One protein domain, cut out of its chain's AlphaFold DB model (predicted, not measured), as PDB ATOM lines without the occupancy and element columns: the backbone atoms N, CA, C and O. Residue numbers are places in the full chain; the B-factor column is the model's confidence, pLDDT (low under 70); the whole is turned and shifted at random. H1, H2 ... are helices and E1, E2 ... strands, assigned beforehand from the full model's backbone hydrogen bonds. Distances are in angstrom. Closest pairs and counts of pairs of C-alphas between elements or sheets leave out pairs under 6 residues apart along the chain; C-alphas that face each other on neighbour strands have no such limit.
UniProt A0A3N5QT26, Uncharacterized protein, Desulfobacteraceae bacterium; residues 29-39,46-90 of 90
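What this domain is: This is residues 29 to 39 and 46 to 90 of the 90 residues of an uncharacterized protein of Desulfobacteraceae bacterium (UniProt A0A3N5QT26). There is little regular structure: a loose, flat model, mostly loops, with a small two-stranded ribbon of E1 and E2, and a loop from E1 to E2 whose residues 64 to 73, including the short H1, stick out. The printed part has 56 residues, 14 of them in named elements, in the order E1, H1, E2; the class is mixed, the sheet E1 - E2 antiparallel. The radius of gyration of the C-alphas is 13.4 A, the spans 37 by 33 by 16 A.

Where its parts are: Start at Pro 29; past the cut, find C-alpha 53 at (109.703, 157.462, 184.263), where E1, residues 53 to 57, begins and runs 12.3 A. H1 is residues 65 to 68, 5.8 A. E2, residues 78 to 82, runs 12.4 A to C-alpha 82 at (107.230, 156.517, 179.531).

How they stand to each other: Look at E1 and E2, antiparallel at 135 degrees: N 55 and O 80 are 3.0 A apart, N 80 and O 55 2.8 A, both within hydrogen-bond range. Short links join E1 to H1 and H1 to E2. H1 is too short for an O i to N i+4 pair; its one O i to N i+3 pair is within range.

The domain as a whole: The C-alphas of Asp 46 and Ala 71, the two farthest apart, are 37.4 A apart. Residues 40 to 45 are not printed; C-alphas 39 and 46 stand 12.4 A apart across the cut. No link is long. Confidence is under 70 at residues 85 to 90.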
ATOM      1  N   PRO A  29     117.797 154.562 187.633       91.50
ATOM      2  CA  PRO A  29     117.193 155.861 187.890       91.50
ATOM      3  C   PRO A  29     115.962 156.030 186.995       91.50
ATOM      4  O   PRO A  29     115.929 155.542 185.864       91.50
ATOM      5  N   ARG A  30     114.928 156.689 187.521       93.00
ATOM      6  CA  ARG A  30     113.685 156.961 186.791       93.00
ATOM      7  C   ARG A  30     113.374 158.442 186.851       93.00
ATOM      8  O   ARG A  30     113.577 159.065 187.889       93.00
ATOM      9  N   ALA A  31     112.866 158.981 185.749       95.50
ATOM     10  CA  ALA A  31     112.430 160.364 185.699       95.50
ATOM     11  C   ALA A  31     111.220 160.555 186.626       95.50
ATOM     12  O   ALA A  31     110.260 159.781 186.568       95.50
ATOM     13  N   VAL A  32     111.262 161.583 187.467       95.44
ATOM     14  CA  VAL A  32     110.141 162.026 188.299       95.44
ATOM     15  C   VAL A  32     109.826 163.447 187.886       95.44
ATOM     16  O   VAL A  32     110.694 164.316 187.937       95.44
ATOM     17  N   GLN A  33     108.595 163.676 187.428       95.19
ATOM     18  CA  GLN A  33     108.166 164.986 186.943       95.19
ATOM     19  C   GLN A  33     109.134 165.613 185.913       95.19
ATOM     20  O   GLN A  33     109.415 166.810 185.957       95.19
ATOM     21  N   GLY A  34     109.646 164.811 184.973       94.06
ATOM     22  CA  GLY A  34     110.560 165.260 183.917       94.06
ATOM     23  C   GLY A  34     112.024 165.416 184.341       94.06
ATOM     24  O   GLY A  34     112.853 165.781 183.510       94.06
ATOM     25  N   VAL A  35     112.368 165.126 185.600       96.56
ATOM     26  CA  VAL A  35     113.745 165.187 186.106       96.56
ATOM     27  C   VAL A  35     114.283 163.777 186.316       96.56
ATOM     28  O   VAL A  35     113.750 163.015 187.119       96.56
ATOM     29  N   LEU A  36     115.362 163.440 185.608       94.88
ATOM     30  CA  LEU A  36     116.122 162.203 185.788       94.88
ATOM     31  C   LEU A  36     117.455 162.531 186.469       94.88
ATOM     32  O   LEU A  36     118.358 163.077 185.835       94.88
ATOM     33  N   ASP A  37     117.573 162.215 187.758       94.56
ATOM     34  CA  ASP A  37     118.812 162.429 188.511       94.56
ATOM     35  C   ASP A  37     119.839 161.336 188.182       94.56
ATOM     36  O   ASP A  37     119.621 160.150 188.439       94.56
ATOM     37  N   LEU A  38     120.961 161.760 187.598       93.88
ATOM     38  CA  LEU A  38     122.095 160.915 187.225       93.88
ATOM     39  C   LEU A  38     123.356 161.241 188.037       93.88
ATOM     40  O   LEU A  38     124.435 160.773 187.692       93.88
ATOM     41  N   SER A  39     123.254 162.035 189.109       93.31
ATOM     42  CA  SER A  39     124.406 162.470 189.916       93.31
ATOM     43  C   SER A  39     125.213 161.312 190.517       93.31
ATOM     44  O   SER A  39     126.412 161.451 190.751       93.31
ATOM     45  N   ASP A  46     127.807 151.336 185.416       89.94
ATOM     46  CA  ASP A  46     126.365 151.085 185.462       89.94
ATOM     47  C   ASP A  46     125.752 150.971 184.045       89.94
ATOM     48  O   ASP A  46     124.664 150.417 183.863       89.94
ATOM     49  N   GLY A  47     126.488 151.416 183.018       90.50
ATOM     50  CA  GLY A  47     126.157 151.241 181.604       90.50
ATOM     51  C   GLY A  47     125.157 152.262 181.055       90.50
ATOM     52  O   GLY A  47     125.057 153.402 181.517       90.50
ATOM     53  N   LEU A  48     124.419 151.853 180.016       91.00
ATOM     54  CA  LEU A  48     123.391 152.687 179.391       91.00
ATOM     55  C   LEU A  48     122.206 152.891 180.339       91.00
ATOM     56  O   LEU A  48     121.582 151.931 180.797       91.00
ATOM     57  N   VAL A  49     121.861 154.155 180.562       91.19
ATOM     58  CA  VAL A  49     120.676 154.540 181.323       91.19
ATOM     59  C   VAL A  49     119.425 154.510 180.442       91.19
ATOM     60  O   VAL A  49     119.455 154.935 179.287       91.19
ATOM     61  N   THR A  50     118.314 154.000 180.975       91.56
ATOM     62  CA  THR A  50     117.001 154.099 180.325       91.56
ATOM     63  C   THR A  50     116.302 155.384 180.754       91.56
ATOM     64  O   THR A  50     116.412 155.808 181.899       91.56
ATOM     65  N   LEU A  51     115.541 156.002 179.850       92.62
ATOM     66  CA  LEU A  51     114.761 157.214 180.143       92.62
ATOM     67  C   LEU A  51     113.380 156.887 180.738       92.62
ATOM     68  O   LEU A  51     112.404 157.596 180.499       92.62
ATOM     69  N   ASP A  52     113.279 155.777 181.472       92.94
ATOM     70  CA  ASP A  52     112.022 155.346 182.078       92.94
ATOM     71  C   ASP A  52     111.570 156.349 183.139       92.94
ATOM     72  O   ASP A  52     112.381 156.870 183.899       92.94
ATOM     73  N   GLY A  53     110.263 156.560 183.260       93.00
ATOM     74  CA  GLY A  53     109.703 157.462 184.263       93.00
ATOM     75  C   GLY A  53     108.705 158.439 183.669       93.00
ATOM     76  O   GLY A  53     108.129 158.191 182.616       93.00
ATOM     77  N   GLU A  54     108.459 159.520 184.385       96.00
ATOM     78  CA  GLU A  54     107.439 160.504 184.062       96.00
ATOM     79  C   GLU A  54     108.005 161.660 183.244       96.00
ATOM     80  O   GLU A  54     108.943 162.331 183.675       96.00
ATOM     81  N   TRP A  55     107.380 161.930 182.100       95.62
ATOM     82  CA  TRP A  55     107.744 163.027 181.206       95.62
ATOM     83  C   TRP A  55     106.552 163.924 180.912       95.62
ATOM     84  O   TRP A  55     105.402 163.488 180.970       95.62
ATOM     85  N   GLU A  56     106.828 165.189 180.607       95.12
ATOM     86  CA  GLU A  56     105.789 166.132 180.209       95.12
ATOM     87  C   GLU A  56     105.134 165.696 178.901       95.12
ATOM     88  O   GLU A  56     105.806 165.366 177.924       95.12
ATOM     89  N   PHE A  57     103.806 165.719 178.888       93.50
ATOM     90  CA  PHE A  57     103.007 165.370 177.729       93.50
ATOM     91  C   PHE A  57     102.061 166.502 177.353       93.50
ATOM     92  O   PHE A  57     101.443 167.138 178.210       93.50
ATOM     93  N   TYR A  58     101.936 166.719 176.049       95.31
ATOM     94  CA  TYR A  58     101.194 167.817 175.449       95.31
ATOM     95  C   TYR A  58     100.197 167.235 174.442       95.31
ATOM     96  O   TYR A  58     100.498 167.079 173.260       95.31
ATOM     97  N   TRP A  59      99.009 166.858 174.917       94.44
ATOM     98  CA  TRP A  59      97.997 166.228 174.073       94.44
ATOM     99  C   TRP A  59      97.446 167.207 173.040       94.44
ATOM    100  O   TRP A  59      97.050 168.318 173.389       94.44
ATOM    101  N   ASN A  60      97.371 166.763 171.782       95.50
ATOM    102  CA  ASN A  60      96.804 167.530 170.671       95.50
ATOM    103  C   ASN A  60      97.468 168.909 170.457       95.50
ATOM    104  O   ASN A  60      96.816 169.870 170.051       95.50
ATOM    105  N   LYS A  61      98.769 169.013 170.760       93.94
ATOM    106  CA  LYS A  61      99.590 170.207 170.524       93.94
ATOM    107  C   LYS A  61     100.780 169.830 169.648       93.94
ATOM    108  O   LYS A  61     101.503 168.887 169.959       93.94
ATOM    109  N   LEU A  62     100.990 170.575 168.567       94.81
ATOM    110  CA  LEU A  62     102.187 170.470 167.736       94.81
ATOM    111  C   LEU A  62     103.142 171.591 168.146       94.81
ATOM    112  O   LEU A  62     102.965 172.726 167.718       94.81
ATOM    113  N   LEU A  63     104.096 171.266 169.016       94.06
ATOM    114  CA  LEU A  63     105.063 172.221 169.559       94.06
ATOM    115  C   LEU A  63     106.406 172.081 168.840       94.06
ATOM    116  O   LEU A  63     106.919 170.972 168.676       94.06
ATOM    117  N   ALA A  64     106.981 173.204 168.433       94.62
ATOM    118  CA  ALA A  64     108.332 173.315 167.907       94.62
ATOM    119  C   ALA A  64     109.327 173.672 169.031       94.62
ATOM    120  O   ALA A  64     108.932 174.224 170.058       94.62
ATOM    121  N   PRO A  65     110.641 173.435 168.850       93.38
ATOM    122  CA  PRO A  65     111.647 173.829 169.841       93.38
ATOM    123  C   PRO A  65     111.620 175.323 170.205       93.38
ATOM    124  O   PRO A  65     111.966 175.689 171.327       93.38
ATOM    125  N   ASP A  66     111.209 176.188 169.274       94.75
ATOM    126  CA  ASP A  66     111.103 177.631 169.513       94.75
ATOM    127  C   ASP A  66     109.962 178.000 170.476       94.75
ATOM    128  O   ASP A  66     110.093 178.985 171.205       94.75
ATOM    129  N   ASP A  67     108.912 177.176 170.586       93.69
ATOM    130  CA  ASP A  67     107.794 177.396 171.519       93.69
ATOM    131  C   ASP A  67     108.215 177.265 172.993       93.69
ATOM    132  O   ASP A  67     107.489 177.688 173.886       93.69
ATOM    133  N   PHE A  68     109.402 176.715 173.270       92.00
ATOM    134  CA  PHE A  68     109.969 176.606 174.619       92.00
ATOM    135  C   PHE A  68     110.956 177.731 174.961       92.00
ATOM    136  O   PHE A  68     111.435 177.804 176.092       92.00
ATOM    137  N   LYS A  69     111.281 178.617 174.008       93.00
ATOM    138  CA  LYS A  69     112.223 179.736 174.211       93.00
ATOM    139  C   LYS A  69     111.549 181.012 174.727       93.00
ATOM    140  O   LYS A  69     112.227 182.006 174.982       93.00
ATOM    141  N   VAL A  70     110.224 181.008 174.850       89.00
ATOM    142  CA  VAL A  70     109.433 182.141 175.342       89.00
ATOM    143  C   VAL A  70     109.399 182.183 176.874       89.00
ATOM    144  O   VAL A  70     109.595 181.176 177.546       89.00
ATOM    145  N   ALA A  71     109.119 183.361 177.439       84.81
ATOM    146  CA  ALA A  71     109.096 183.572 178.892       84.81
ATOM    147  C   ALA A  71     108.053 182.709 179.633       84.81
ATOM    148  O   ALA A  71     108.217 182.438 180.820       84.81
ATOM    149  N   ALA A  72     106.991 182.289 178.940       87.81
ATOM    150  CA  ALA A  72     105.959 181.406 179.467       87.81
ATOM    151  C   ALA A  72     105.930 180.108 178.640       87.81
ATOM    152  O   ALA A  72     105.493 180.153 177.489       87.81
ATOM    153  N   PRO A  73     106.385 178.970 179.195       86.62
ATOM    154  CA  PRO A  73     106.344 177.684 178.508       86.62
ATOM    155  C   PRO A  73     104.912 177.275 178.129       86.62
ATOM    156  O   PRO A  73     103.957 177.692 178.795       86.62
ATOM    157  N   PRO A  74     104.740 176.425 177.102       91.75
ATOM    158  CA  PRO A  74     103.433 175.892 176.754       91.75
ATOM    159  C   PRO A  74     102.832 175.127 177.936       91.75
ATOM    160  O   PRO A  74     103.521 174.443 178.691       91.75
ATOM    161  N   GLU A  75     101.515 175.212 178.090       94.19
ATOM    162  CA  GLU A  75     100.817 174.458 179.128       94.19
ATOM    163  C   GLU A  75     100.853 172.958 178.801       94.19
ATOM    164  O   GLU A  75     100.341 172.524 177.761       94.19
ATOM    165  N   LYS A  76     101.441 172.158 179.690       94.62
ATOM    166  CA  LYS A  76     101.423 170.696 179.587       94.62
ATOM    167  C   LYS A  76     100.074 170.122 179.994       94.62
ATOM    168  O   LYS A  76      99.419 170.628 180.896       94.62
ATOM    169  N   THR A  77      99.689 169.016 179.368       96.19
ATOM    170  CA  THR A  77      98.519 168.228 179.780       96.19
ATOM    171  C   THR A  77      98.780 167.523 181.107       96.19
ATOM    172  O   THR A  77      97.884 167.401 181.936       96.19
ATOM    173  N   GLY A  78     100.011 167.056 181.318       95.12
ATOM    174  CA  GLY A  78     100.411 166.395 182.550       95.12
ATOM    175  C   GLY A  78     101.730 165.655 182.402       95.12
ATOM    176  O   GLY A  78     102.460 165.847 181.428       95.12
ATOM    177  N   PHE A  79     102.015 164.801 183.379       95.56
ATOM    178  CA  PHE A  79     103.137 163.879 183.340       95.56
ATOM    179  C   PHE A  79     102.645 162.485 182.962       95.56
ATOM    180  O   PHE A  79     101.727 161.962 183.593       95.56
ATOM    181  N   PHE A  80     103.242 161.897 181.930       94.00
ATOM    182  CA  PHE A  80     102.909 160.556 181.462       94.00
ATOM    183  C   PHE A  80     104.066 159.587 181.716       94.00
ATOM    184  O   PHE A  80     105.224 159.943 181.473       94.00
ATOM    185  N   PRO A  81     103.779 158.356 182.177       92.75
ATOM    186  CA  PRO A  81     104.802 157.341 182.353       92.75
ATOM    187  C   PRO A  81     105.274 156.826 180.989       92.75
ATOM    188  O   PRO A  81     104.551 156.125 180.284       92.75
ATOM    189  N   PHE A  82     106.519 157.126 180.643       89.44
ATOM    190  CA  PHE A  82     107.230 156.517 179.531       89.44
ATOM    191  C   PHE A  82     107.977 155.270 180.014       89.44
ATOM    192  O   PHE A  82     108.658 155.286 181.047       89.44
ATOM    193  N   ARG A  83     107.856 154.175 179.258       86.19
ATOM    194  CA  ARG A  83     108.704 152.989 179.413       86.19
ATOM    195  C   ARG A  83     109.394 152.692 178.093       86.19
ATOM    196  O   ARG A  83     108.728 152.430 177.094       86.19
ATOM    197  N   ALA A  84     110.718 152.645 178.108       73.44
ATOM    198  CA  ALA A  84     111.531 152.296 176.951       73.44
ATOM    199  C   ALA A  84     111.364 150.819 176.529       73.44
ATOM    200  O   ALA A  84     111.738 150.449 175.422       73.44
ATOM    201  N   THR A  85     110.769 149.970 177.378       66.00
ATOM    202  CA  THR A  85     110.576 148.529 177.130       66.00
ATOM    203  C   THR A  85     109.440 148.175 176.160       66.00
ATOM    204  O   THR A  85     109.099 147.005 176.022       66.00
ATOM    205  N   GLY A  86     108.867 149.145 175.440       53.09
ATOM    206  CA  GLY A  86     108.054 148.877 174.246       53.09
ATOM    207  C   GLY A  86     106.721 148.158 174.481       53.09
ATOM    208  O   GLY A  86     106.110 147.693 173.524       53.09
ATOM    209  N   THR A  87     106.224 148.065 175.720       53.56
ATOM    210  CA  THR A  87     104.826 147.667 175.936       53.56
ATOM    211  C   THR A  87     103.947 148.864 175.601       53.56
ATOM    212  O   THR A  87     103.735 149.739 176.439       53.56
ATOM    213  N   ALA A  88     103.493 148.928 174.349       44.06
ATOM    214  CA  ALA A  88     102.485 149.885 173.931       44.06
ATOM    215  C   ALA A  88     101.234 149.684 174.799       44.06
ATOM    216  O   ALA A  88     100.574 148.651 174.724       44.06
ATOM    217  N   ILE A  89     100.949 150.656 175.662       57.62
ATOM    218  CA  ILE A  89      99.613 150.862 176.209       57.62
ATOM    219  C   ILE A  89      98.910 151.811 175.241       57.62
ATOM    220  O   ILE A  89      99.101 153.024 175.291       57.62
ATOM    221  N   GLY A  90      98.190 151.219 174.294       45.88
ATOM    222  CA  GLY A  90      97.288 151.881 173.361       45.88
ATOM    223  C   GLY A  90      96.020 151.060 173.265       45.88
ATOM    224  O   GLY A  90      96.164 149.828 173.097       45.88
TER     225      GLY A  90